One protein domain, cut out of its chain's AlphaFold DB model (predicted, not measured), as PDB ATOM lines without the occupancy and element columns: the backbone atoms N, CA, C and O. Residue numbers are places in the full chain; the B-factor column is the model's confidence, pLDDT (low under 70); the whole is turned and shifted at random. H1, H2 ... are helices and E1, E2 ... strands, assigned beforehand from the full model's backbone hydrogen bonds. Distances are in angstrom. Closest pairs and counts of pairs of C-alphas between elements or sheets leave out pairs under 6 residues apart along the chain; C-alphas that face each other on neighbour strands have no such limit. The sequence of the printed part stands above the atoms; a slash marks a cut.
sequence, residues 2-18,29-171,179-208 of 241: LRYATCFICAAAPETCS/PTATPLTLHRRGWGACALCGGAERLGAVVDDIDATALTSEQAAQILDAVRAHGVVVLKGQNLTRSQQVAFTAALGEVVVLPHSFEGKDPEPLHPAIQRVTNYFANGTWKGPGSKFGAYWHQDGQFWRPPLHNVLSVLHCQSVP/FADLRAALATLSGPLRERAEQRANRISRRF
ATOM      1  N   LEU A   2     -36.232 -51.037  33.472       23.08
ATOM      2  CA  LEU A   2     -36.668 -50.082  34.496       23.08
ATOM      3  C   LEU A   2     -35.554 -49.781  35.510       23.08
ATOM      4  O   LEU A   2     -34.726 -50.637  35.822       23.08
ATOM      5  N   ARG A   3     -35.563 -48.549  36.019       22.06
ATOM      6  CA  ARG A   3     -34.771 -48.089  37.161       22.06
ATOM      7  C   ARG A   3     -35.688 -47.277  38.079       22.06
ATOM      8  O   ARG A   3     -36.553 -46.567  37.572       22.06
ATOM      9  N   TYR A   4     -35.399 -47.342  39.378       25.22
ATOM     10  CA  TYR A   4     -36.070 -46.676  40.506       25.22
ATOM     11  C   TYR A   4     -37.309 -47.392  41.069       25.22
ATOM     12  O   TYR A   4     -38.126 -47.945  40.341       25.22
ATOM     13  N   ALA A   5     -37.351 -47.416  42.405       27.53
ATOM     14  CA  ALA A   5     -38.228 -48.228  43.243       27.53
ATOM     15  C   ALA A   5     -39.553 -47.528  43.583       27.53
ATOM     16  O   ALA A   5     -39.766 -46.360  43.244       27.53
ATOM     17  N   THR A   6     -40.449 -48.240  44.268       35.44
ATOM     18  CA  THR A   6     -41.784 -47.737  44.612       35.44
ATOM     19  C   THR A   6     -42.275 -48.329  45.929       35.44
ATOM     20  O   THR A   6     -42.106 -49.519  46.190       35.44
ATOM     21  N   CYS A   7     -42.920 -47.495  46.742       39.22
ATOM     22  CA  CYS A   7     -43.669 -47.908  47.922       39.22
ATOM     23  C   CYS A   7     -45.145 -47.546  47.732       39.22
ATOM     24  O   CYS A   7     -45.464 -46.465  47.253       39.22
ATOM     25  N   PHE A   8     -46.052 -48.435  48.096       50.31
ATOM     26  CA  PHE A   8     -47.490 -48.285  47.938       50.31
ATOM     27  C   PHE A   8     -48.140 -48.358  49.324       50.31
ATOM     28  O   PHE A   8     -47.859 -49.284  50.087       50.31
ATOM     29  N   ILE A   9     -49.001 -47.391  49.662       47.00
ATOM     30  CA  ILE A   9     -49.723 -47.363  50.944       47.00
ATOM     31  C   ILE A   9     -51.215 -47.420  50.679       47.00
ATOM     32  O   ILE A   9     -51.797 -46.469  50.184       47.00
ATOM     33  N   CYS A  10     -51.874 -48.474  51.119       41.97
ATOM     34  CA  CYS A  10     -53.321 -48.504  51.174       41.97
ATOM     35  C   CYS A  10     -53.833 -47.836  52.471       41.97
ATOM     36  O   CYS A  10     -53.577 -48.346  53.569       41.97
ATOM     37  N   ALA A  11     -54.526 -46.695  52.350       29.25
ATOM     38  CA  ALA A  11     -55.039 -45.888  53.470       29.25
ATOM     39  C   ALA A  11     -56.260 -45.035  53.064       29.25
ATOM     40  O   ALA A  11     -56.282 -44.465  51.981       29.25
ATOM     41  N   ALA A  12     -57.278 -44.904  53.925       28.09
ATOM     42  CA  ALA A  12     -58.551 -44.239  53.602       28.09
ATOM     43  C   ALA A  12     -58.633 -42.754  54.042       28.09
ATOM     44  O   ALA A  12     -58.330 -42.456  55.194       28.09
ATOM     45  N   ALA A  13     -59.094 -41.842  53.161       29.34
ATOM     46  CA  ALA A  13     -59.433 -40.431  53.465       29.34
ATOM     47  C   ALA A  13     -60.240 -39.718  52.324       29.34
ATOM     48  O   ALA A  13     -60.127 -40.109  51.163       29.34
ATOM     49  N   PRO A  14     -61.041 -38.662  52.587       30.73
ATOM     50  CA  PRO A  14     -62.024 -38.134  51.614       30.73
ATOM     51  C   PRO A  14     -61.509 -37.152  50.520       30.73
ATOM     52  O   PRO A  14     -60.376 -36.664  50.569       30.73
ATOM     53  N   GLU A  15     -62.403 -36.922  49.540       33.38
ATOM     54  CA  GLU A  15     -62.358 -36.272  48.193       33.38
ATOM     55  C   GLU A  15     -61.919 -34.763  48.165       33.38
ATOM     56  O   GLU A  15     -61.695 -34.196  49.231       33.38
ATOM     57  N   THR A  16     -61.683 -34.015  47.054       29.73
ATOM     58  CA  THR A  16     -62.389 -33.836  45.742       29.73
ATOM     59  C   THR A  16     -61.533 -33.164  44.605       29.73
ATOM     60  O   THR A  16     -60.499 -32.569  44.889       29.73
ATOM     61  N   CYS A  17     -62.039 -33.184  43.347       27.84
ATOM     62  CA  CYS A  17     -61.874 -32.220  42.203       27.84
ATOM     63  C   CYS A  17     -60.598 -32.128  41.285       27.84
ATOM     64  O   CYS A  17     -59.525 -32.621  41.616       27.84
ATOM     65  N   SER A  18     -60.751 -31.521  40.081       30.59
ATOM     66  CA  SER A  18     -59.934 -31.663  38.828       30.59
ATOM     67  C   SER A  18     -59.199 -30.355  38.347       30.59
ATOM     68  O   SER A  18     -59.137 -29.416  39.131       30.59
ATOM     69  N   PRO A  29     -47.798 -42.551  31.383       35.12
ATOM     70  CA  PRO A  29     -48.841 -43.488  31.747       35.12
ATOM     71  C   PRO A  29     -49.811 -43.552  30.562       35.12
ATOM     72  O   PRO A  29     -50.205 -42.507  30.021       35.12
ATOM     73  N   THR A  30     -50.190 -44.760  30.149       32.31
ATOM     74  CA  THR A  30     -51.399 -44.945  29.333       32.31
ATOM     75  C   THR A  30     -52.545 -44.217  30.035       32.31
ATOM     76  O   THR A  30     -52.545 -44.160  31.262       32.31
ATOM     77  N   ALA A  31     -53.477 -43.600  29.303       34.34
ATOM     78  CA  ALA A  31     -54.565 -42.846  29.924       34.34
ATOM     79  C   ALA A  31     -55.352 -43.755  30.884       34.34
ATOM     80  O   ALA A  31     -56.107 -44.624  30.459       34.34
ATOM     81  N   THR A  32     -55.112 -43.574  32.179       38.75
ATOM     82  CA  THR A  32     -55.611 -44.463  33.222       38.75
ATOM     83  C   THR A  32     -57.027 -44.029  33.615       38.75
ATOM     84  O   THR A  32     -57.190 -42.874  34.007       38.75
ATOM     85  N   PRO A  33     -58.046 -44.911  33.574       40.31
ATOM     86  CA  PRO A  33     -59.439 -44.601  33.925       40.31
ATOM     87  C   PRO A  33     -59.680 -44.373  35.430       40.31
ATOM     88  O   PRO A  33     -60.824 -44.309  35.864       40.31
ATOM     89  N   LEU A  34     -58.619 -44.264  36.232       35.94
ATOM     90  CA  LEU A  34     -58.684 -44.078  37.678       35.94
ATOM     91  C   LEU A  34     -58.685 -42.592  38.025       35.94
ATOM     92  O   LEU A  34     -57.808 -41.841  37.584       35.94
ATOM     93  N   THR A  35     -59.620 -42.176  38.876       39.66
ATOM     94  CA  THR A  35     -59.679 -40.798  39.369       39.66
ATOM     95  C   THR A  35     -58.489 -40.529  40.294       39.66
ATOM     96  O   THR A  35     -58.423 -41.036  41.414       39.66
ATOM     97  N   LEU A  36     -57.519 -39.735  39.820       41.72
ATOM     98  CA  LEU A  36     -56.333 -39.362  40.593       41.72
ATOM     99  C   LEU A  36     -56.539 -38.053  41.361       41.72
ATOM    100  O   LEU A  36     -56.395 -36.965  40.798       41.72
ATOM    101  N   HIS A  37     -56.806 -38.140  42.663       38.62
ATOM    102  CA  HIS A  37     -57.018 -36.960  43.507       38.62
ATOM    103  C   HIS A  37     -55.687 -36.332  43.955       38.62
ATOM    104  O   HIS A  37     -54.902 -36.936  44.690       38.62
ATOM    105  N   ARG A  38     -55.437 -35.079  43.550       48.00
ATOM    106  CA  ARG A  38     -54.301 -34.260  44.016       48.00
ATOM    107  C   ARG A  38     -54.819 -33.120  44.890       48.00
ATOM    108  O   ARG A  38     -55.702 -32.382  44.465       48.00
ATOM    109  N   ARG A  39     -54.263 -32.930  46.091       35.88
ATOM    110  CA  ARG A  39     -54.608 -31.773  46.933       35.88
ATOM    111  C   ARG A  39     -53.763 -30.552  46.564       35.88
ATOM    112  O   ARG A  39     -52.563 -30.562  46.799       35.88
ATOM    113  N   GLY A  40     -54.433 -29.499  46.090       33.66
ATOM    114  CA  GLY A  40     -53.910 -28.131  45.995       33.66
ATOM    115  C   GLY A  40     -52.989 -27.873  44.802       33.66
ATOM    116  O   GLY A  40     -51.816 -28.223  44.837       33.66
ATOM    117  N   TRP A  41     -53.498 -27.191  43.772       39.47
ATOM    118  CA  TRP A  41     -52.703 -26.796  42.606       39.47
ATOM    119  C   TRP A  41     -53.060 -25.390  42.112       39.47
ATOM    120  O   TRP A  41     -54.187 -25.123  41.704       39.47
ATOM    121  N   GLY A  42     -52.064 -24.502  42.139       30.28
ATOM    122  CA  GLY A  42     -52.149 -23.129  41.649       30.28
ATOM    123  C   GLY A  42     -50.815 -22.394  41.808       30.28
ATOM    124  O   GLY A  42     -50.444 -22.030  42.916       30.28
ATOM    125  N   ALA A  43     -50.130 -22.152  40.686       33.91
ATOM    126  CA  ALA A  43     -48.998 -21.225  40.531       33.91
ATOM    127  C   ALA A  43     -47.664 -21.516  41.272       33.91
ATOM    128  O   ALA A  43     -47.190 -20.694  42.053       33.91
ATOM    129  N   CYS A  44     -46.941 -22.577  40.882       36.88
ATOM    130  CA  CYS A  44     -45.470 -22.581  40.981       36.88
ATOM    131  C   CYS A  44     -44.798 -23.128  39.707       36.88
ATOM    132  O   CYS A  44     -44.531 -24.314  39.571       36.88
ATOM    133  N   ALA A  45     -44.483 -22.243  38.757       35.22
ATOM    134  CA  ALA A  45     -43.786 -22.607  37.516       35.22
ATOM    135  C   ALA A  45     -42.255 -22.791  37.678       35.22
ATOM    136  O   ALA A  45     -41.557 -23.034  36.697       35.22
ATOM    137  N   LEU A  46     -41.719 -22.648  38.898       35.41
ATOM    138  CA  LEU A  46     -40.276 -22.553  39.176       35.41
ATOM    139  C   LEU A  46     -39.682 -23.790  39.879       35.41
ATOM    140  O   LEU A  46     -38.467 -23.882  40.029       35.41
ATOM    141  N   CYS A  47     -40.503 -24.747  40.318       34.09
ATOM    142  CA  CYS A  47     -40.110 -25.805  41.262       34.09
ATOM    143  C   CYS A  47     -39.470 -27.069  40.644       34.09
ATOM    144  O   CYS A  47     -39.223 -28.043  41.358       34.09
ATOM    145  N   GLY A  48     -39.202 -27.094  39.332       34.69
ATOM    146  CA  GLY A  48     -38.281 -28.054  38.695       34.69
ATOM    147  C   GLY A  48     -38.639 -29.551  38.756       34.69
ATOM    148  O   GLY A  48     -37.885 -30.375  38.243       34.69
ATOM    149  N   GLY A  49     -39.784 -29.932  39.332       40.41
ATOM    150  CA  GLY A  49     -40.271 -31.313  39.350       40.41
ATOM    151  C   GLY A  49     -40.287 -32.034  40.698       40.41
ATOM    152  O   GLY A  49     -40.569 -33.232  40.684       40.41
ATOM    153  N   ALA A  50     -40.037 -31.349  41.819       37.31
ATOM    154  CA  ALA A  50     -40.171 -31.927  43.163       37.31
ATOM    155  C   ALA A  50     -41.636 -32.244  43.563       37.31
ATOM    156  O   ALA A  50     -41.872 -33.091  44.419       37.31
ATOM    157  N   GLU A  51     -42.628 -31.637  42.902       44.88
ATOM    158  CA  GLU A  51     -44.072 -31.802  43.171       44.88
ATOM    159  C   GLU A  51     -44.704 -33.065  42.530       44.88
ATOM    160  O   GLU A  51     -45.873 -33.061  42.139       44.88
ATOM    161  N   ARG A  52     -43.935 -34.148  42.336       64.75
ATOM    162  CA  ARG A  52     -44.383 -35.351  41.591       64.75
ATOM    163  C   ARG A  52     -44.479 -36.643  42.406       64.75
ATOM    164  O   ARG A  52     -44.921 -37.654  41.860       64.75
ATOM    165  N   LEU A  53     -44.075 -36.619  43.674       74.44
ATOM    166  CA  LEU A  53     -44.094 -37.780  44.561       74.44
ATOM    167  C   LEU A  53     -45.473 -37.949  45.213       74.44
ATOM    168  O   LEU A  53     -45.939 -37.045  45.902       74.44
ATOM    169  N   GLY A  54     -46.089 -39.115  45.034       77.31
ATOM    170  CA  GLY A  54     -47.413 -39.423  45.574       77.31
ATOM    171  C   GLY A  54     -48.561 -39.204  44.583       77.31
ATOM    172  O   GLY A  54     -48.597 -38.230  43.831       77.31
ATOM    173  N   ALA A  55     -49.525 -40.120  44.619       77.62
ATOM    174  CA  ALA A  55     -50.845 -39.988  44.015       77.62
ATOM    175  C   ALA A  55     -51.876 -40.761  44.849       77.62
ATOM    176  O   ALA A  55     -51.543 -41.755  45.493       77.62
ATOM    177  N   VAL A  56     -53.129 -40.317  44.816       77.12
ATOM    178  CA  VAL A  56     -54.274 -41.021  45.401       77.12
ATOM    179  C   VAL A  56     -55.113 -41.580  44.265       77.12
ATOM    180  O   VAL A  56     -55.390 -40.848  43.323       77.12
ATOM    181  N   VAL A  57     -55.513 -42.842  44.370       75.12
ATOM    182  CA  VAL A  57     -56.430 -43.538  43.464       75.12
ATOM    183  C   VAL A  57     -57.705 -43.860  44.238       75.12
ATOM    184  O   VAL A  57     -57.660 -44.495  45.298       75.12
ATOM    185  N   ASP A  58     -58.828 -43.441  43.675       71.69
ATOM    186  CA  ASP A  58     -60.170 -43.847  44.086       71.69
ATOM    187  C   ASP A  58     -60.729 -44.934  43.141       71.69
ATOM    188  O   ASP A  58     -60.078 -45.319  42.166       71.69
ATOM    189  N   ASP A  59     -61.908 -45.469  43.465       77.75
ATOM    190  CA  ASP A  59     -62.695 -46.386  42.619       77.75
ATOM    191  C   ASP A  59     -62.018 -47.723  42.218       77.75
ATOM    192  O   ASP A  59     -62.354 -48.329  41.199       77.75
ATOM    193  N   ILE A  60     -61.098 -48.238  43.045       83.12
ATOM    194  CA  ILE A  60     -60.566 -49.612  42.943       83.12
ATOM    195  C   ILE A  60     -61.091 -50.493  44.076       83.12
ATOM    196  O   ILE A  60     -61.097 -50.079  45.231       83.12
ATOM    197  N   ASP A  61     -61.416 -51.747  43.756       89.06
ATOM    198  CA  ASP A  61     -61.495 -52.850  44.716       89.06
ATOM    199  C   ASP A  61     -60.225 -53.716  44.619       89.06
ATOM    200  O   ASP A  61     -60.003 -54.442  43.647       89.06
ATOM    201  N   ALA A  62     -59.371 -53.641  45.639       90.50
ATOM    202  CA  ALA A  62     -58.134 -54.412  45.729       90.50
ATOM    203  C   ALA A  62     -58.366 -55.911  46.012       90.50
ATOM    204  O   ALA A  62     -57.422 -56.696  45.914       90.50
ATOM    205  N   THR A  63     -59.593 -56.329  46.344       92.88
ATOM    206  CA  THR A  63     -59.959 -57.746  46.511       92.88
ATOM    207  C   THR A  63     -60.315 -58.435  45.189       92.88
ATOM    208  O   THR A  63     -60.220 -59.660  45.109       92.88
ATOM    209  N   ALA A  64     -60.666 -57.662  44.154       91.50
ATOM    210  CA  ALA A  64     -61.149 -58.142  42.856       91.50
ATOM    211  C   ALA A  64     -60.429 -57.460  41.671       91.50
ATOM    212  O   ALA A  64     -61.030 -57.147  40.643       91.50
ATOM    213  N   LEU A  65     -59.126 -57.209  41.824       90.56
ATOM    214  CA  LEU A  65     -58.323 -56.439  40.876       90.56
ATOM    215  C   LEU A  65     -58.190 -57.137  39.508       90.56
ATOM    216  O   LEU A  65     -57.658 -58.243  39.408       90.56
ATOM    217  N   THR A  66     -58.613 -56.463  38.436       92.38
ATOM    218  CA  THR A  66     -58.367 -56.931  37.059       92.38
ATOM    219  C   THR A  66     -56.903 -56.749  36.647       92.38
ATOM    220  O   THR A  66     -56.188 -55.896  37.175       92.38
ATOM    221  N   SER A  67     -56.446 -57.507  35.645       91.25
ATOM    222  CA  SER A  67     -55.093 -57.361  35.083       91.25
ATOM    223  C   SER A  67     -54.834 -55.966  34.499       91.25
ATOM    224  O   SER A  67     -53.710 -55.469  34.572       91.25
ATOM    225  N   GLU A  68     -55.865 -55.310  33.962       87.19
ATOM    226  CA  GLU A  68     -55.766 -53.942  33.455       87.19
ATOM    227  C   GLU A  68     -55.580 -52.933  34.598       87.19
ATOM    228  O   GLU A  68     -54.641 -52.138  34.566       87.19
ATOM    229  N   GLN A  69     -56.390 -53.019  35.662       87.12
ATOM    230  CA  GLN A  69     -56.225 -52.182  36.858       87.12
ATOM    231  C   GLN A  69     -54.875 -52.430  37.553       87.12
ATOM    232  O   GLN A  69     -54.252 -51.486  38.035       87.12
ATOM    233  N   ALA A  70     -54.375 -53.670  37.567       88.44
ATOM    234  CA  ALA A  70     -53.041 -53.986  38.074       88.44
ATOM    235  C   ALA A  70     -51.937 -53.278  37.270       88.44
ATOM    236  O   ALA A  70     -51.062 -52.629  37.851       88.44
ATOM    237  N   ALA A  71     -52.003 -53.324  35.933       83.00
ATOM    238  CA  ALA A  71     -51.072 -52.602  35.064       83.00
ATOM    239  C   ALA A  71     -51.157 -51.076  35.264       83.00
ATOM    240  O   ALA A  71     -50.130 -50.405  35.364       83.00
ATOM    241  N   GLN A  72     -52.371 -50.540  35.402       81.94
ATOM    242  CA  GLN A  72     -52.632 -49.125  35.674       81.94
ATOM    243  C   GLN A  72     -52.068 -48.665  37.029       81.94
ATOM    244  O   GLN A  72     -51.447 -47.601  37.098       81.94
ATOM    245  N   ILE A  73     -52.221 -49.471  38.091       83.31
ATOM    246  CA  ILE A  73     -51.582 -49.221  39.392       83.31
ATOM    247  C   ILE A  73     -50.066 -49.187  39.218       83.31
ATOM    248  O   ILE A  73     -49.448 -48.235  39.687       83.31
ATOM    249  N   LEU A  74     -49.472 -50.169  38.526       83.94
ATOM    250  CA  LEU A  74     -48.025 -50.236  38.280       83.94
ATOM    251  C   LEU A  74     -47.499 -49.028  37.484       83.94
ATOM    252  O   LEU A  74     -46.401 -48.548  37.766       83.94
ATOM    253  N   ASP A  75     -48.258 -48.500  36.524       80.06
ATOM    254  CA  ASP A  75     -47.874 -47.296  35.777       80.06
ATOM    255  C   ASP A  75     -48.003 -46.015  36.611       80.06
ATOM    256  O   ASP A  75     -47.081 -45.191  36.612       80.06
ATOM    257  N   ALA A  76     -49.068 -45.878  37.409       79.81
ATOM    258  CA  ALA A  76     -49.181 -44.798  38.392       79.81
ATOM    259  C   ALA A  76     -48.022 -44.848  39.407       79.81
ATOM    260  O   ALA A  76     -47.410 -43.825  39.712       79.81
ATOM    261  N   VAL A  77     -47.658 -46.052  39.851       81.00
ATOM    262  CA  VAL A  77     -46.507 -46.367  40.710       81.00
ATOM    263  C   VAL A  77     -45.188 -45.885  40.095       81.00
ATOM    264  O   VAL A  77     -44.440 -45.152  40.744       81.00
ATOM    265  N   ARG A  78     -44.927 -46.195  38.819       78.88
ATOM    266  CA  ARG A  78     -43.716 -45.759  38.093       78.88
ATOM    267  C   ARG A  78     -43.647 -44.239  37.923       78.88
ATOM    268  O   ARG A  78     -42.568 -43.650  38.036       78.88
ATOM    269  N   ALA A  79     -44.786 -43.596  37.664       77.44
ATOM    270  CA  ALA A  79     -44.872 -42.148  37.502       77.44
ATOM    271  C   ALA A  79     -44.681 -41.406  38.838       77.44
ATOM    272  O   ALA A  79     -43.837 -40.509  38.943       77.44
ATOM    273  N   HIS A  80     -45.419 -41.815  39.871       77.00
ATOM    274  CA  HIS A  80     -45.575 -41.070  41.121       77.00
ATOM    275  C   HIS A  80     -44.686 -41.549  42.271       77.00
ATOM    276  O   HIS A  80     -44.573 -40.842  43.268       77.00
ATOM    277  N   GLY A  81     -44.050 -42.720  42.174       81.94
ATOM    278  CA  GLY A  81     -43.173 -43.298  43.205       81.94
ATOM    279  C   GLY A  81     -43.895 -43.788  44.470       81.94
ATOM    280  O   GLY A  81     -43.434 -44.741  45.098       81.94
ATOM    281  N   VAL A  82     -45.032 -43.173  44.810       84.00
ATOM    282  CA  VAL A  82     -45.986 -43.607  45.833       84.00
ATOM    283  C   VAL A  82     -47.407 -43.492  45.292       84.00
ATOM    284  O   VAL A  82     -47.753 -42.490  44.670       84.00
ATOM    285  N   VAL A  83     -48.229 -44.510  45.540       84.06
ATOM    286  CA  VAL A  83     -49.662 -44.531  45.210       84.06
ATOM    287  C   VAL A  83     -50.451 -44.968  46.441       84.06
ATOM    288  O   VAL A  83     -50.008 -45.857  47.174       84.06
ATOM    289  N   VAL A  84     -51.607 -44.336  46.647       84.81
ATOM    290  CA  VAL A  84     -52.540 -44.635  47.731       84.81
ATOM    291  C   VAL A  84     -53.879 -45.098  47.182       84.81
ATOM    292  O   VAL A  84     -54.589 -44.293  46.591       84.81
ATOM    293  N   LEU A  85     -54.246 -46.364  47.416       84.62
ATOM    294  CA  LEU A  85     -55.641 -46.801  47.280       84.62
ATOM    295  C   LEU A  85     -56.376 -46.512  48.581       84.62
ATOM    296  O   LEU A  85     -55.873 -46.818  49.667       84.62
ATOM    297  N   LYS A  86     -57.580 -45.959  48.475       78.50
ATOM    298  CA  LYS A  86     -58.385 -45.589  49.639       78.50
ATOM    299  C   LYS A  86     -59.510 -46.578  49.892       78.50
ATOM    300  O   LYS A  86     -59.924 -47.296  48.995       78.50
ATOM    301  N   GLY A  87     -59.991 -46.631  51.132       81.25
ATOM    302  CA  GLY A  87     -61.178 -47.410  51.505       81.25
ATOM    303  C   GLY A  87     -61.011 -48.935  51.565       81.25
ATOM    304  O   GLY A  87     -61.988 -49.619  51.848       81.25
ATOM    305  N   GLN A  88     -59.814 -49.495  51.347       87.25
ATOM    306  CA  GLN A  88     -59.649 -50.955  51.314       87.25
ATOM    307  C   GLN A  88     -59.521 -51.559  52.718       87.25
ATOM    308  O   GLN A  88     -58.620 -51.214  53.491       87.25
ATOM    309  N   ASN A  89     -60.363 -52.547  53.011       88.62
ATOM    310  CA  ASN A  89     -60.313 -53.338  54.236       88.62
ATOM    311  C   ASN A  89     -59.923 -54.788  53.906       88.62
ATOM    312  O   ASN A  89     -60.781 -55.649  53.732       88.62
ATOM    313  N   LEU A  90     -58.620 -55.035  53.753       89.94
ATOM    314  CA  LEU A  90     -58.091 -56.330  53.328       89.94
ATOM    315  C   LEU A  90     -57.817 -57.253  54.522       89.94
ATOM    316  O   LEU A  90     -57.185 -56.866  55.507       89.94
ATOM    317  N   THR A  91     -58.213 -58.519  54.398       93.75
ATOM    318  CA  THR A  91     -57.619 -59.605  55.192       93.75
ATOM    319  C   THR A  91     -56.163 -59.843  54.773       93.75
ATOM    320  O   THR A  91     -55.744 -59.446  53.686       93.75
ATOM    321  N   ARG A  92     -55.384 -60.556  55.600       92.25
ATOM    322  CA  ARG A  92     -53.995 -60.934  55.267       92.25
ATOM    323  C   ARG A  92     -53.913 -61.657  53.920       92.25
ATOM    324  O   ARG A  92     -53.108 -61.302  53.067       92.25
ATOM    325  N   SER A  93     -54.788 -62.637  53.707       95.50
ATOM    326  CA  SER A  93     -54.829 -63.424  52.474       95.50
ATOM    327  C   SER A  93     -55.185 -62.560  51.256       95.50
ATOM    328  O   SER A  93     -54.582 -62.728  50.201       95.50
ATOM    329  N   GLN A  94     -56.084 -61.577  51.408       95.44
ATOM    330  CA  GLN A  94     -56.389 -60.599  50.353       95.44
ATOM    331  C   GLN A  94     -55.228 -59.629  50.089       95.44
ATOM    332  O   GLN A  94     -54.969 -59.323  48.932       95.44
ATOM    333  N   GLN A  95     -54.477 -59.189  51.107       95.25
ATOM    334  CA  GLN A  95     -53.270 -58.371  50.906       95.25
ATOM    335  C   GLN A  95     -52.194 -59.142  50.120       95.25
ATOM    336  O   GLN A  95     -51.566 -58.579  49.220       95.25
ATOM    337  N   VAL A  96     -52.008 -60.436  50.409       94.81
ATOM    338  CA  VAL A  96     -51.102 -61.309  49.640       94.81
ATOM    339  C   VAL A  96     -51.607 -61.498  48.206       94.81
ATOM    340  O   VAL A  96     -50.820 -61.354  47.275       94.81
ATOM    341  N   ALA A  97     -52.907 -61.747  48.006       95.38
ATOM    342  CA  ALA A  97     -53.501 -61.891  46.673       95.38
ATOM    343  C   ALA A  97     -53.385 -60.604  45.832       95.38
ATOM    344  O   ALA A  97     -52.979 -60.664  44.674       95.38
ATOM    345  N   PHE A  98     -53.649 -59.439  46.430       95.25
ATOM    346  CA  PHE A  98     -53.436 -58.134  45.801       95.25
ATOM    347  C   PHE A  98     -51.966 -57.928  45.408       95.25
ATOM    348  O   PHE A  98     -51.673 -57.503  44.293       95.25
ATOM    349  N   THR A  99     -51.028 -58.287  46.290       94.50
ATOM    350  CA  THR A  99     -49.586 -58.199  45.994       94.50
ATOM    351  C   THR A  99     -49.204 -59.121  44.829       94.50
ATOM    352  O   THR A  99     -48.484 -58.694  43.930       94.50
ATOM    353  N   ALA A 100     -49.746 -60.344  44.790       94.19
ATOM    354  CA  ALA A 100     -49.534 -61.302  43.703       94.19
ATOM    355  C   ALA A 100     -50.115 -60.836  42.353       94.19
ATOM    356  O   ALA A 100     -49.556 -61.143  41.303       94.19
ATOM    357  N   ALA A 101     -51.203 -60.058  42.364       93.75
ATOM    358  CA  ALA A 101     -51.762 -59.451  41.155       93.75
ATOM    359  C   ALA A 101     -50.856 -58.352  40.556       93.75
ATOM    360  O   ALA A 101     -50.953 -58.061  39.365       93.75
ATOM    361  N   LEU A 102     -49.960 -57.761  41.358       91.44
ATOM    362  CA  LEU A 102     -48.990 -56.750  40.918       91.44
ATOM    363  C   LEU A 102     -47.624 -57.339  40.511       91.44
ATOM    364  O   LEU A 102     -46.851 -56.657  39.834       91.44
ATOM    365  N   GLY A 103     -47.301 -58.576  40.905       90.00
ATOM    366  CA  GLY A 103     -46.042 -59.234  40.548       90.00
ATOM    367  C   GLY A 103     -45.670 -60.423  41.438       90.00
ATOM    368  O   GLY A 103     -46.480 -60.942  42.200       90.00
ATOM    369  N   GLU A 104     -44.414 -60.864  41.340       90.31
ATOM    370  CA  GLU A 104     -43.870 -61.934  42.182       90.31
ATOM    371  C   GLU A 104     -43.847 -61.513  43.662       90.31
ATOM    372  O   GLU A 104     -43.272 -60.484  44.024       90.31
ATOM    373  N   VAL A 105     -44.467 -62.319  44.529       91.56
ATOM    374  CA  VAL A 105     -44.510 -62.059  45.975       91.56
ATOM    375  C   VAL A 105     -43.176 -62.436  46.612       91.56
ATOM    376  O   VAL A 105     -42.798 -63.604  46.655       91.56
ATOM    377  N   VAL A 106     -42.488 -61.442  47.170       87.69
ATOM    378  CA  VAL A 106     -41.216 -61.637  47.872       87.69
ATOM    379  C   VAL A 106     -41.470 -61.977  49.341       87.69
ATOM    380  O   VAL A 106     -41.981 -61.154  50.098       87.69
ATOM    381  N   VAL A 107     -41.054 -63.170  49.767       88.06
ATOM    382  CA  VAL A 107     -40.970 -63.539  51.189       88.06
ATOM    383  C   VAL A 107     -39.632 -63.047  51.742       88.06
ATOM    384  O   VAL A 107     -38.570 -63.373  51.201       88.06
ATOM    385  N   LEU A 108     -39.665 -62.240  52.807       82.31
ATOM    386  CA  LEU A 108     -38.436 -61.799  53.464       82.31
ATOM    387  C   LEU A 108     -37.778 -62.974  54.208       82.31
ATOM    388  O   LEU A 108     -38.463 -63.867  54.700       82.31
ATOM    389  N   PRO A 109     -36.444 -62.987  54.357       78.94
ATOM    390  CA  PRO A 109     -35.792 -63.967  55.218       78.94
ATOM    391  C   PRO A 109     -36.243 -63.767  56.673       78.94
ATOM    392  O   PRO A 109     -36.225 -62.632  57.147       78.94
ATOM    393  N   HIS A 110     -36.525 -64.845  57.416       76.12
ATOM    394  CA  HIS A 110     -36.951 -64.807  58.834       76.12
ATOM    395  C   HIS A 110     -36.096 -63.907  59.745       76.12
ATOM    396  O   HIS A 110     -36.546 -63.379  60.759       76.12
ATOM    397  N   SER A 111     -34.836 -63.697  59.374       75.88
ATOM    398  CA  SER A 111     -33.906 -62.827  60.085       75.88
ATOM    399  C   SER A 111     -34.305 -61.330  60.056       75.88
ATOM    400  O   SER A 111     -33.854 -60.572  60.916       75.88
ATOM    401  N   PHE A 112     -35.201 -60.921  59.146       74.56
ATOM    402  CA  PHE A 112     -35.850 -59.600  59.085       74.56
ATOM    403  C   PHE A 112     -37.194 -59.542  59.849       74.56
ATOM    404  O   PHE A 112     -37.588 -58.470  60.311       74.56
ATOM    405  N   GLU A 113     -37.878 -60.675  60.043       71.25
ATOM    406  CA  GLU A 113     -39.105 -60.800  60.861       71.25
ATOM    407  C   GLU A 113     -38.803 -60.707  62.373       71.25
ATOM    408  O   GLU A 113     -39.651 -60.346  63.196       71.25
ATOM    409  N   GLY A 114     -37.561 -61.011  62.760       73.94
ATOM    410  CA  GLY A 114     -37.081 -60.904  64.132       73.94
ATOM    411  C   GLY A 114     -37.623 -62.018  65.027       73.94
ATOM    412  O   GLY A 114     -37.182 -63.158  64.938       73.94
ATOM    413  N   LYS A 115     -38.525 -61.675  65.955       75.19
ATOM    414  CA  LYS A 115     -39.141 -62.620  66.915       75.19
ATOM    415  C   LYS A 115     -40.675 -62.622  66.858       75.19
ATOM    416  O   LYS A 115     -41.310 -63.101  67.791       75.19
ATOM    417  N   ASP A 116     -41.262 -62.016  65.827       78.75
ATOM    418  CA  ASP A 116     -42.701 -61.728  65.770       78.75
ATOM    419  C   ASP A 116     -43.269 -61.810  64.331       78.75
ATOM    420  O   ASP A 116     -43.845 -60.831  63.848       78.75
ATOM    421  N   PRO A 117     -43.083 -62.946  63.623       84.38
ATOM    422  CA  PRO A 117     -43.605 -63.142  62.266       84.38
ATOM    423  C   PRO A 117     -45.143 -63.094  62.227       84.38
ATOM    424  O   PRO A 117     -45.803 -63.354  63.237       84.38
ATOM    425  N   GLU A 118     -45.737 -62.788  61.067       86.06
ATOM    426  CA  GLU A 118     -47.190 -62.923  60.876       86.06
ATOM    427  C   GLU A 118     -47.574 -64.411  60.768       86.06
ATOM    428  O   GLU A 118     -47.085 -65.115  59.879       86.06
ATOM    429  N   PRO A 119     -48.469 -64.920  61.636       81.19
ATOM    430  CA  PRO A 119     -48.934 -66.296  61.539       81.19
ATOM    431  C   PRO A 119     -49.608 -66.578  60.190       81.19
ATOM    432  O   PRO A 119     -50.428 -65.797  59.702       81.19
ATOM    433  N   LEU A 120     -49.296 -67.741  59.612       87.06
ATOM    434  CA  LEU A 120     -49.881 -68.270  58.369       87.06
ATOM    435  C   LEU A 120     -49.579 -67.467  57.084       87.06
ATOM    436  O   LEU A 120     -49.901 -67.945  56.000       87.06
ATOM    437  N   HIS A 121     -48.939 -66.294  57.169       91.19
ATOM    438  CA  HIS A 121     -48.693 -65.405  56.026       91.19
ATOM    439  C   HIS A 121     -47.239 -64.888  56.014       91.19
ATOM    440  O   HIS A 121     -47.013 -63.706  56.264       91.19
ATOM    441  N   PRO A 122     -46.238 -65.732  55.685       90.50
ATOM    442  CA  PRO A 122     -44.816 -65.351  55.714       90.50
ATOM    443  C   PRO A 122     -44.437 -64.235  54.718       90.50
ATOM    444  O   PRO A 122     -43.376 -63.638  54.817       90.50
ATOM    445  N   ALA A 123     -45.308 -63.909  53.759       91.00
ATOM    446  CA  ALA A 123     -45.144 -62.743  52.890       91.00
ATOM    447  C   ALA A 123     -45.481 -61.396  53.574       91.00
ATOM    448  O   ALA A 123     -45.278 -60.344  52.970       91.00
ATOM    449  N   ILE A 124     -46.016 -61.396  54.803       91.00
ATOM    450  CA  ILE A 124     -46.431 -60.182  55.523       91.00
ATOM    451  C   ILE A 124     -45.445 -59.857  56.648       91.00
ATOM    452  O   ILE A 124     -45.418 -60.505  57.694       91.00
ATOM    453  N   GLN A 125     -44.703 -58.764  56.471       88.81
ATOM    454  CA  GLN A 125     -43.903 -58.160  57.533       88.81
ATOM    455  C   GLN A 125     -44.766 -57.230  58.399       88.81
ATOM    456  O   GLN A 125     -45.400 -56.296  57.904       88.81
ATOM    457  N   ARG A 126     -44.752 -57.432  59.721       86.06
ATOM    458  CA  ARG A 126     -45.568 -56.650  60.663       86.06
ATOM    459  C   ARG A 126     -44.848 -55.392  61.157       86.06
ATOM    460  O   ARG A 126     -44.026 -55.444  62.073       86.06
ATOM    461  N   VAL A 127     -45.225 -54.233  60.618       86.50
ATOM    462  CA  VAL A 127     -44.770 -52.916  61.102       86.50
ATOM    463  C   VAL A 127     -45.638 -52.482  62.290       86.50
ATOM    464  O   VAL A 127     -46.677 -51.853  62.123       86.50
ATOM    465  N   THR A 128     -45.264 -52.882  63.510       84.19
ATOM    466  CA  THR A 128     -46.079 -52.628  64.716       84.19
ATOM    467  C   THR A 128     -45.291 -52.706  66.024       84.19
ATOM    468  O   THR A 128     -44.385 -53.529  66.179       84.19
ATOM    469  N   ASN A 129     -45.723 -51.903  67.002       85.38
ATOM    470  CA  ASN A 129     -45.207 -51.858  68.373       85.38
ATOM    471  C   ASN A 129     -45.822 -52.932  69.297       85.38
ATOM    472  O   ASN A 129     -45.577 -52.904  70.502       85.38
ATOM    473  N   TYR A 130     -46.608 -53.872  68.763       85.19
ATOM    474  CA  TYR A 130     -47.244 -54.962  69.515       85.19
ATOM    475  C   TYR A 130     -46.896 -56.334  68.928       85.19
ATOM    476  O   TYR A 130     -46.803 -56.495  67.713       85.19
ATOM    477  N   PHE A 131     -46.693 -57.331  69.787       84.12
ATOM    478  CA  PHE A 131     -46.527 -58.736  69.408       84.12
ATOM    479  C   PHE A 131     -47.832 -59.332  68.848       84.12
ATOM    480  O   PHE A 131     -48.898 -58.723  68.960       84.12
ATOM    481  N   ALA A 132     -47.776 -60.516  68.230       80.69
ATOM    482  CA  ALA A 132     -48.959 -61.193  67.672       80.69
ATOM    483  C   ALA A 132     -50.032 -61.483  68.740       80.69
ATOM    484  O   ALA A 132     -51.226 -61.418  68.469       80.69
ATOM    485  N   ASN A 133     -49.597 -61.728  69.978       82.44
ATOM    486  CA  ASN A 133     -50.449 -61.940  71.149       82.44
ATOM    487  C   ASN A 133     -50.979 -60.635  71.792       82.44
ATOM    488  O   ASN A 133     -51.466 -60.673  72.918       82.44
ATOM    489  N   GLY A 134     -50.814 -59.476  71.144       83.81
ATOM    490  CA  GLY A 134     -51.247 -58.175  71.667       83.81
ATOM    491  C   GLY A 134     -50.364 -57.573  72.769       83.81
ATOM    492  O   GLY A 134     -50.686 -56.504  73.282       83.81
ATOM    493  N   THR A 135     -49.235 -58.192  73.132       87.94
ATOM    494  CA  THR A 135     -48.311 -57.632  74.138       87.94
ATOM    495  C   THR A 135     -47.526 -56.454  73.555       87.94
ATOM    496  O   THR A 135     -46.987 -56.552  72.454       87.94
ATOM    497  N   TRP A 136     -47.411 -55.340  74.280       87.75
ATOM    498  CA  TRP A 136     -46.610 -54.191  73.841       87.75
ATOM    499  C   TRP A 136     -45.103 -54.512  73.828       87.75
ATOM    500  O   TRP A 136     -44.569 -55.070  74.785       87.75
ATOM    501  N   LYS A 137     -44.398 -54.124  72.758       87.38
ATOM    502  CA  LYS A 137     -42.955 -54.374  72.556       87.38
ATOM    503  C   LYS A 137     -42.033 -53.424  73.338       87.38
ATOM    504  O   LYS A 137     -40.813 -53.568  73.267       87.38
ATOM    505  N   GLY A 138     -42.586 -52.453  74.063       86.69
ATOM    506  CA  GLY A 138     -41.824 -51.445  74.802       86.69
ATOM    507  C   GLY A 138     -41.384 -50.238  73.953       86.69
ATOM    508  O   GLY A 138     -41.499 -50.248  72.725       86.69
ATOM    509  N   PRO A 139     -40.842 -49.182  74.590       79.44
ATOM    510  CA  PRO A 139     -40.607 -47.880  73.952       79.44
ATOM    511  C   PRO A 139     -39.412 -47.869  72.982       79.44
ATOM    512  O   PRO A 139     -39.264 -46.945  72.184       79.44
ATOM    513  N   GLY A 140     -38.554 -48.892  73.043       76.12
ATOM    514  CA  GLY A 140     -37.439 -49.088  72.114       76.12
ATOM    515  C   GLY A 140     -37.835 -49.751  70.790       76.12
ATOM    516  O   GLY A 140     -37.001 -49.834  69.890       76.12
ATOM    517  N   SER A 141     -39.076 -50.232  70.648       79.50
ATOM    518  CA  SER A 141     -39.529 -50.862  69.408       79.50
ATOM    519  C   SER A 141     -39.791 -49.800  68.340       79.50
ATOM    520  O   SER A 141     -40.747 -49.035  68.429       79.50
ATOM    521  N   LYS A 142     -38.900 -49.725  67.346       73.44
ATOM    522  CA  LYS A 142     -39.007 -48.826  66.191       73.44
ATOM    523  C   LYS A 142     -38.600 -49.580  64.928       73.44
ATOM    524  O   LYS A 142     -37.412 -49.739  64.656       73.44
ATOM    525  N   PHE A 143     -39.578 -50.064  64.170       76.94
ATOM    526  CA  PHE A 143     -39.335 -50.724  62.886       76.94
ATOM    527  C   PHE A 143     -39.287 -49.678  61.761       76.94
ATOM    528  O   PHE A 143     -40.129 -48.788  61.730       76.94
ATOM    529  N   GLY A 144     -38.289 -49.743  60.873       77.06
ATOM    530  CA  GLY A 144     -38.176 -48.846  59.709       77.06
ATOM    531  C   GLY A 144     -37.952 -47.349  60.001       77.06
ATOM    532  O   GLY A 144     -38.005 -46.545  59.079       77.06
ATOM    533  N   ALA A 145     -37.688 -46.944  61.250       83.38
ATOM    534  CA  ALA A 145     -37.603 -45.534  61.665       83.38
ATOM    535  C   ALA A 145     -36.275 -44.830  61.283       83.38
ATOM    536  O   ALA A 145     -35.596 -44.241  62.128       83.38
ATOM    537  N   TYR A 146     -35.880 -44.930  60.015       86.56
ATOM    538  CA  TYR A 146     -34.720 -44.281  59.398       86.56
ATOM    539  C   TYR A 146     -34.945 -44.163  57.882       86.56
ATOM    540  O   TYR A 146     -35.736 -44.911  57.317       86.56
ATOM    541  N   TRP A 147     -34.248 -43.256  57.192       86.44
ATOM    542  CA  TRP A 147     -34.340 -43.172  55.728       86.44
ATOM    543  C   TRP A 147     -33.734 -44.419  55.070       86.44
ATOM    544  O   TRP A 147     -32.550 -44.710  55.263       86.44
ATOM    545  N   HIS A 148     -34.541 -45.153  54.300       87.38
ATOM    546  CA  HIS A 148     -34.137 -46.375  53.605       87.38
ATOM    547  C   HIS A 148     -34.964 -46.625  52.342       87.38
ATOM    548  O   HIS A 148     -35.987 -45.984  52.116       87.38
ATOM    549  N   GLN A 149     -34.504 -47.581  51.539       85.25
ATOM    550  CA  GLN A 149     -35.275 -48.224  50.486       85.25
ATOM    551  C   GLN A 149     -35.295 -49.729  50.777       85.25
ATOM    552  O   GLN A 149     -34.244 -50.315  51.061       85.25
ATOM    553  N   ASP A 150     -36.457 -50.365  50.675       85.06
ATOM    554  CA  ASP A 150     -36.547 -51.822  50.750       85.06
ATOM    555  C   ASP A 150     -35.789 -52.495  49.596       85.06
ATOM    556  O   ASP A 150     -35.511 -51.901  48.548       85.06
ATOM    557  N   GLY A 151     -35.374 -53.743  49.821       81.69
ATOM    558  CA  GLY A 151     -34.633 -54.554  48.854       81.69
ATOM    559  C   GLY A 151     -33.184 -54.129  48.578       81.69
ATOM    560  O   GLY A 151     -32.442 -54.909  47.985       81.69
ATOM    561  N   GLN A 152     -32.712 -52.969  49.062       76.50
ATOM    562  CA  GLN A 152     -31.331 -52.485  48.844       76.50
ATOM    563  C   GLN A 152     -30.229 -53.480  49.274       76.50
ATOM    564  O   GLN A 152     -29.086 -53.373  48.839       76.50
ATOM    565  N   PHE A 153     -30.541 -54.436  50.150       76.38
ATOM    566  CA  PHE A 153     -29.613 -55.472  50.611       76.38
ATOM    567  C   PHE A 153     -29.398 -56.620  49.602       76.38
ATOM    568  O   PHE A 153     -28.390 -57.330  49.708       76.38
ATOM    569  N   TRP A 154     -30.288 -56.791  48.619       77.12
ATOM    570  CA  TRP A 154     -30.110 -57.732  47.511       77.12
ATOM    571  C   TRP A 154     -29.259 -57.144  46.376       77.12
ATOM    572  O   TRP A 154     -28.988 -55.945  46.293       77.12
ATOM    573  N   ARG A 155     -28.798 -58.017  45.475       76.56
ATOM    574  CA  ARG A 155     -28.112 -57.612  44.237       76.56
ATOM    575  C   ARG A 155     -29.137 -57.342  43.125       76.56
ATOM    576  O   ARG A 155     -30.217 -57.926  43.159       76.56
ATOM    577  N   PRO A 156     -28.821 -56.496  42.124       66.94
ATOM    578  CA  PRO A 156     -29.645 -56.408  40.920       66.94
ATOM    579  C   PRO A 156     -29.809 -57.796  40.263       66.94
ATOM    580  O   PRO A 156     -28.837 -58.554  40.258       66.94
ATOM    581  N   PRO A 157     -30.985 -58.125  39.692       66.38
ATOM    582  CA  PRO A 157     -32.185 -57.284  39.588       66.38
ATOM    583  C   PRO A 157     -33.057 -57.245  40.861       66.38
ATOM    584  O   PRO A 157     -33.831 -56.302  41.012       66.38
ATOM    585  N   LEU A 158     -32.878 -58.199  41.783       71.56
ATOM    586  CA  LEU A 158     -33.715 -58.447  42.974       71.56
ATOM    587  C   LEU A 158     -33.810 -57.282  43.980       71.56
ATOM    588  O   LEU A 158     -34.637 -57.323  44.883       71.56
ATOM    589  N   HIS A 159     -32.992 -56.233  43.854       72.69
ATOM    590  CA  HIS A 159     -33.090 -55.058  44.728       72.69
ATOM    591  C   HIS A 159     -34.286 -54.138  44.430       72.69
ATOM    592  O   HIS A 159     -34.554 -53.230  45.216       72.69
ATOM    593  N   ASN A 160     -34.956 -54.300  43.282       76.00
ATOM    594  CA  ASN A 160     -36.104 -53.475  42.897       76.00
ATOM    595  C   ASN A 160     -37.394 -54.153  43.362       76.00
ATOM    596  O   ASN A 160     -38.021 -54.877  42.595       76.00
ATOM    597  N   VAL A 161     -37.767 -53.921  44.619       83.31
ATOM    598  CA  VAL A 161     -39.027 -54.414  45.186       83.31
ATOM    599  C   VAL A 161     -40.089 -53.317  45.221       83.31
ATOM    600  O   VAL A 161     -39.774 -52.133  45.354       83.31
ATOM    601  N   LEU A 162     -41.349 -53.736  45.094       86.31
ATOM    602  CA  LEU A 162     -42.531 -52.925  45.363       86.31
ATOM    603  C   LEU A 162     -43.022 -53.260  46.773       86.31
ATOM    604  O   LEU A 162     -43.438 -54.391  47.022       86.31
ATOM    605  N   SER A 163     -42.991 -52.297  47.690       90.81
ATOM    606  CA  SER A 163     -43.508 -52.500  49.052       90.81
ATOM    607  C   SER A 163     -45.002 -52.178  49.102       90.81
ATOM    608  O   SER A 163     -45.388 -51.076  48.723       90.81
ATOM    609  N   VAL A 164     -45.834 -53.105  49.593       93.44
ATOM    610  CA  VAL A 164     -47.293 -52.935  49.743       93.44
ATOM    611  C   VAL A 164     -47.659 -52.857  51.226       93.44
ATOM    612  O   VAL A 164     -47.694 -53.869  51.929       93.44
ATOM    613  N   LEU A 165     -47.958 -51.651  51.707       93.19
ATOM    614  CA  LEU A 165     -48.376 -51.394  53.084       93.19
ATOM    615  C   LEU A 165     -49.906 -51.318  53.173       93.19
ATOM    616  O   LEU A 165     -50.529 -50.518  52.478       93.19
ATOM    617  N   HIS A 166     -50.517 -52.110  54.057       91.94
ATOM    618  CA  HIS A 166     -51.935 -51.999  54.421       91.94
ATOM    619  C   HIS A 166     -52.053 -51.552  55.877       91.94
ATOM    620  O   HIS A 166     -51.490 -52.183  56.776       91.94
ATOM    621  N   CYS A 167     -52.748 -50.441  56.119       88.00
ATOM    622  CA  CYS A 167     -52.896 -49.911  57.468       88.00
ATOM    623  C   CYS A 167     -54.037 -50.613  58.222       88.00
ATOM    624  O   CYS A 167     -55.187 -50.561  57.798       88.00
ATOM    625  N   GLN A 168     -53.722 -51.229  59.367       84.06
ATOM    626  CA  GLN A 168     -54.717 -51.894  60.227       84.06
ATOM    627  C   GLN A 168     -55.169 -51.040  61.415       84.06
ATOM    628  O   GLN A 168     -56.253 -51.241  61.952       84.06
ATOM    629  N   SER A 169     -54.312 -50.125  61.866       81.00
ATOM    630  CA  SER A 169     -54.566 -49.222  62.985       81.00
ATOM    631  C   SER A 169     -53.608 -48.038  62.885       81.00
ATOM    632  O   SER A 169     -52.410 -48.231  62.669       81.00
ATOM    633  N   VAL A 170     -54.142 -46.829  63.040       80.25
ATOM    634  CA  VAL A 170     -53.383 -45.572  63.093       80.25
ATOM    635  C   VAL A 170     -53.409 -45.087  64.548       80.25
ATOM    636  O   VAL A 170     -54.477 -45.128  65.166       80.25
ATOM    637  N   PRO A 171     -52.283 -44.647  65.139       75.25
ATOM    638  CA  PRO A 171     -52.318 -44.018  66.456       75.25
ATOM    639  C   PRO A 171     -53.088 -42.680  66.402       75.25
ATOM    640  O   PRO A 171     -53.139 -42.052  65.348       75.25
ATOM    641  N   PHE A 179     -41.587 -39.742  52.787       84.88
ATOM    642  CA  PHE A 179     -41.045 -40.184  51.500       84.88
ATOM    643  C   PHE A 179     -40.134 -39.125  50.880       84.88
ATOM    644  O   PHE A 179     -40.321 -37.930  51.099       84.88
ATOM    645  N   ALA A 180     -39.156 -39.566  50.087       83.12
ATOM    646  CA  ALA A 180     -38.222 -38.699  49.375       83.12
ATOM    647  C   ALA A 180     -38.006 -39.201  47.940       83.12
ATOM    648  O   ALA A 180     -37.707 -40.375  47.725       83.12
ATOM    649  N   ASP A 181     -38.133 -38.313  46.951       81.38
ATOM    650  CA  ASP A 181     -37.944 -38.662  45.541       81.38
ATOM    651  C   ASP A 181     -36.467 -38.542  45.145       81.38
ATOM    652  O   ASP A 181     -35.952 -37.456  44.862       81.38
ATOM    653  N   LEU A 182     -35.777 -39.682  45.087       82.94
ATOM    654  CA  LEU A 182     -34.373 -39.737  44.674       82.94
ATOM    655  C   LEU A 182     -34.157 -39.385  43.190       82.94
ATOM    656  O   LEU A 182     -33.040 -39.024  42.819       82.94
ATOM    657  N   ARG A 183     -35.199 -39.439  42.345       79.19
ATOM    658  CA  ARG A 183     -35.143 -39.001  40.938       79.19
ATOM    659  C   ARG A 183     -35.066 -37.476  40.880       79.19
ATOM    660  O   ARG A 183     -34.210 -36.930  40.188       79.19
ATOM    661  N   ALA A 184     -35.921 -36.802  41.655       77.19
ATOM    662  CA  ALA A 184     -35.898 -35.350  41.803       77.19
ATOM    663  C   ALA A 184     -34.581 -34.886  42.445       77.19
ATOM    664  O   ALA A 184     -33.920 -34.002  41.904       77.19
ATOM    665  N   ALA A 185     -34.138 -35.546  43.524       79.88
ATOM    666  CA  ALA A 185     -32.861 -35.236  44.167       79.88
ATOM    667  C   ALA A 185     -31.677 -35.333  43.183       79.88
ATOM    668  O   ALA A 185     -30.885 -34.394  43.088       79.88
ATOM    669  N   LEU A 186     -31.595 -36.416  42.395       77.12
ATOM    670  CA  LEU A 186     -30.571 -36.596  41.358       77.12
ATOM    671  C   LEU A 186     -30.618 -35.492  40.287       77.12
ATOM    672  O   LEU A 186     -29.567 -34.991  39.892       77.12
ATOM    673  N   ALA A 187     -31.814 -35.096  39.844       78.94
ATOM    674  CA  ALA A 187     -31.997 -34.026  38.862       78.94
ATOM    675  C   ALA A 187     -31.574 -32.638  39.387       78.94
ATOM    676  O   ALA A 187     -31.161 -31.793  38.597       78.94
ATOM    677  N   THR A 188     -31.640 -32.413  40.705       80.19
ATOM    678  CA  THR A 188     -31.209 -31.158  41.354       80.19
ATOM    679  C   THR A 188     -29.722 -31.100  41.726       80.19
ATOM    680  O   THR A 188     -29.257 -30.058  42.191       80.19
ATOM    681  N   LEU A 189     -28.950 -32.179  41.543       81.81
ATOM    682  CA  LEU A 189     -27.510 -32.146  41.815       81.81
ATOM    683  C   LEU A 189     -26.785 -31.212  40.837       81.81
ATOM    684  O   LEU A 189     -27.005 -31.260  39.628       81.81
ATOM    685  N   SER A 190     -25.838 -30.422  41.349       91.25
ATOM    686  CA  SER A 190     -24.900 -29.687  40.495       91.25
ATOM    687  C   SER A 190     -24.061 -30.658  39.657       91.25
ATOM    688  O   SER A 190     -23.773 -31.768  40.107       91.25
ATOM    689  N   GLY A 191     -23.621 -30.236  38.464       90.62
ATOM    690  CA  GLY A 191     -22.817 -31.064  37.548       90.62
ATOM    691  C   GLY A 191     -21.686 -31.842  38.245       90.62
ATOM    692  O   GLY A 191     -21.706 -33.072  38.208       90.62
ATOM    693  N   PRO A 192     -20.795 -31.178  39.013       93.31
ATOM    694  CA  PRO A 192     -19.718 -31.858  39.737       93.31
ATOM    695  C   PRO A 192     -20.187 -32.859  40.807       93.31
ATOM    696  O   PRO A 192     -19.495 -33.840  41.081       93.31
ATOM    697  N   LEU A 193     -21.344 -32.642  41.448       90.06
ATOM    698  CA  LEU A 193     -21.912 -33.613  42.394       90.06
ATOM    699  C   LEU A 193     -22.560 -34.794  41.669       90.06
ATOM    700  O   LEU A 193     -22.429 -35.929  42.132       90.06
ATOM    701  N   ARG A 194     -23.212 -34.541  40.532       87.31
ATOM    702  CA  ARG A 194     -23.823 -35.572  39.694       87.31
ATOM    703  C   ARG A 194     -22.765 -36.499  39.089       87.31
ATOM    704  O   ARG A 194     -22.877 -37.709  39.257       87.31
ATOM    705  N   GLU A 195     -21.705 -35.951  38.499       88.94
ATOM    706  CA  GLU A 195     -20.560 -36.724  37.988       88.94
ATOM    707  C   GLU A 195     -19.944 -37.607  39.085       88.94
ATOM    708  O   GLU A 195     -19.736 -38.808  38.899       88.94
ATOM    709  N   ARG A 196     -19.725 -37.035  40.279       88.94
ATOM    710  CA  ARG A 196     -19.227 -37.781  41.445       88.94
ATOM    711  C   ARG A 196     -20.176 -38.886  41.906       88.94
ATOM    712  O   ARG A 196     -19.689 -39.884  42.433       88.94
ATOM    713  N   ALA A 197     -21.490 -38.717  41.763       84.62
ATOM    714  CA  ALA A 197     -22.473 -39.743  42.101       84.62
ATOM    715  C   ALA A 197     -22.487 -40.874  41.058       84.62
ATOM    716  O   ALA A 197     -22.462 -42.045  41.427       84.62
ATOM    717  N   GLU A 198     -22.451 -40.535  39.766       82.50
ATOM    718  CA  GLU A 198     -22.458 -41.501  38.657       82.50
ATOM    719  C   GLU A 198     -21.183 -42.365  38.613       82.50
ATOM    720  O   GLU A 198     -21.243 -43.541  38.255       82.50
ATOM    721  N   GLN A 199     -20.040 -41.830  39.058       81.75
ATOM    722  CA  GLN A 199     -18.758 -42.548  39.137       81.75
ATOM    723  C   GLN A 199     -18.592 -43.442  40.385       81.75
ATOM    724  O   GLN A 199     -17.553 -44.091  40.545       81.75
ATOM    725  N   ARG A 200     -19.559 -43.476  41.316       77.06
ATOM    726  CA  ARG A 200     -19.426 -44.201  42.594       77.06
ATOM    727  C   ARG A 200     -20.338 -45.423  42.657       77.06
ATOM    728  O   ARG A 200     -21.556 -45.328  42.582       77.06
ATOM    729  N   ALA A 201     -19.745 -46.586  42.923       66.00
ATOM    730  CA  ALA A 201     -20.505 -47.768  43.312       66.00
ATOM    731  C   ALA A 201     -21.091 -47.585  44.726       66.00
ATOM    732  O   ALA A 201     -20.352 -47.379  45.693       66.00
ATOM    733  N   ASN A 202     -22.415 -47.705  44.857       66.00
ATOM    734  CA  ASN A 202     -23.103 -47.648  46.149       66.00
ATOM    735  C   ASN A 202     -22.695 -48.832  47.043       66.00
ATOM    736  O   ASN A 202     -23.161 -49.957  46.862       66.00
ATOM    737  N   ARG A 203     -21.848 -48.579  48.051       61.31
ATOM    738  CA  ARG A 203     -21.473 -49.585  49.056       61.31
ATOM    739  C   ARG A 203     -22.449 -49.567  50.229       61.31
ATOM    740  O   ARG A 203     -22.239 -48.874  51.225       61.31
ATOM    741  N   ILE A 204     -23.487 -50.382  50.116       61.19
ATOM    742  CA  ILE A 204     -24.517 -50.550  51.142       61.19
ATOM    743  C   ILE A 204     -23.913 -51.350  52.301       61.19
ATOM    744  O   ILE A 204     -23.535 -52.514  52.153       61.19
ATOM    745  N   SER A 205     -23.739 -50.698  53.451       52.69
ATOM    746  CA  SER A 205     -23.126 -51.328  54.621       52.69
ATOM    747  C   SER A 205     -24.083 -52.349  55.229       52.69
ATOM    748  O   SER A 205     -25.171 -51.994  55.682       52.69
ATOM    749  N   ARG A 206     -23.656 -53.613  55.300       50.06
ATOM    750  CA  ARG A 206     -24.358 -54.685  56.022       50.06
ATOM    751  C   ARG A 206     -24.244 -54.490  57.544       50.06
ATOM    752  O   ARG A 206     -23.692 -55.343  58.222       50.06
ATOM    753  N   ARG A 207     -24.740 -53.375  58.102       43.31
ATOM    754  CA  ARG A 207     -24.754 -53.155  59.568       43.31
ATOM    755  C   ARG A 207     -25.657 -54.143  60.322       43.31
ATOM    756  O   ARG A 207     -25.485 -54.310  61.521       43.31
ATOM    757  N   PHE A 208     -26.521 -54.871  59.616       41.38
ATOM    758  CA  PHE A 208     -27.169 -56.097  60.091       41.38
ATOM    759  C   PHE A 208     -26.262 -57.336  59.889       41.38
ATOM    760  O   PHE A 208     -26.666 -58.333  59.298       41.38
TER     761      PHE A 208
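AT A GLANCE: This is residues 2 to 18, 29 to 171 and 179 to 208 of the 241 residues of the protein "Hypothetical protein" of Pelagomonas calceolata (UniProt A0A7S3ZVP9). With little regular structure, long loops spread from a small parallel sheet, E2 E3 E1 E4, that has H1 and H2 over one face. The 190 printed residues include five named helices and four named strands, mixed, holding only 60 residues. The whole is compact, radius of gyration of the C-alphas 18.4 A, spans 52 by 42 by 33 A.

IN THESE COORDINATES: E1 holds residues 6 to 10, from C-alpha 6 at (-41.784, -47.737, 44.612), E2 55 to 57, H1 67 to 80, E3 82 to 85, H2 92 to 102, H3 110 to 113, E4 162 to 166, H4 182 to 187 and H5 191 to 198, to C-alpha 198 at (-22.458, -41.501, 38.657).

HOW THE PARTS SIT: H1 and H2 touch, the C-alphas of Ala 70 and Leu 102 closest at 5.7 A. Within hydrogen-bond range are N 165 of E4 and O 8 of E1, 2.9 A, and every O i to N i+4 pair of H1, H2, H4 and H5.

THE WHOLE: Residues 19 to 28 and 172 to 178 are cut out, leaving gaps of 17.7 A and 19.1 A. H3 to E4 is a long link. 51 residues have pLDDT under 70.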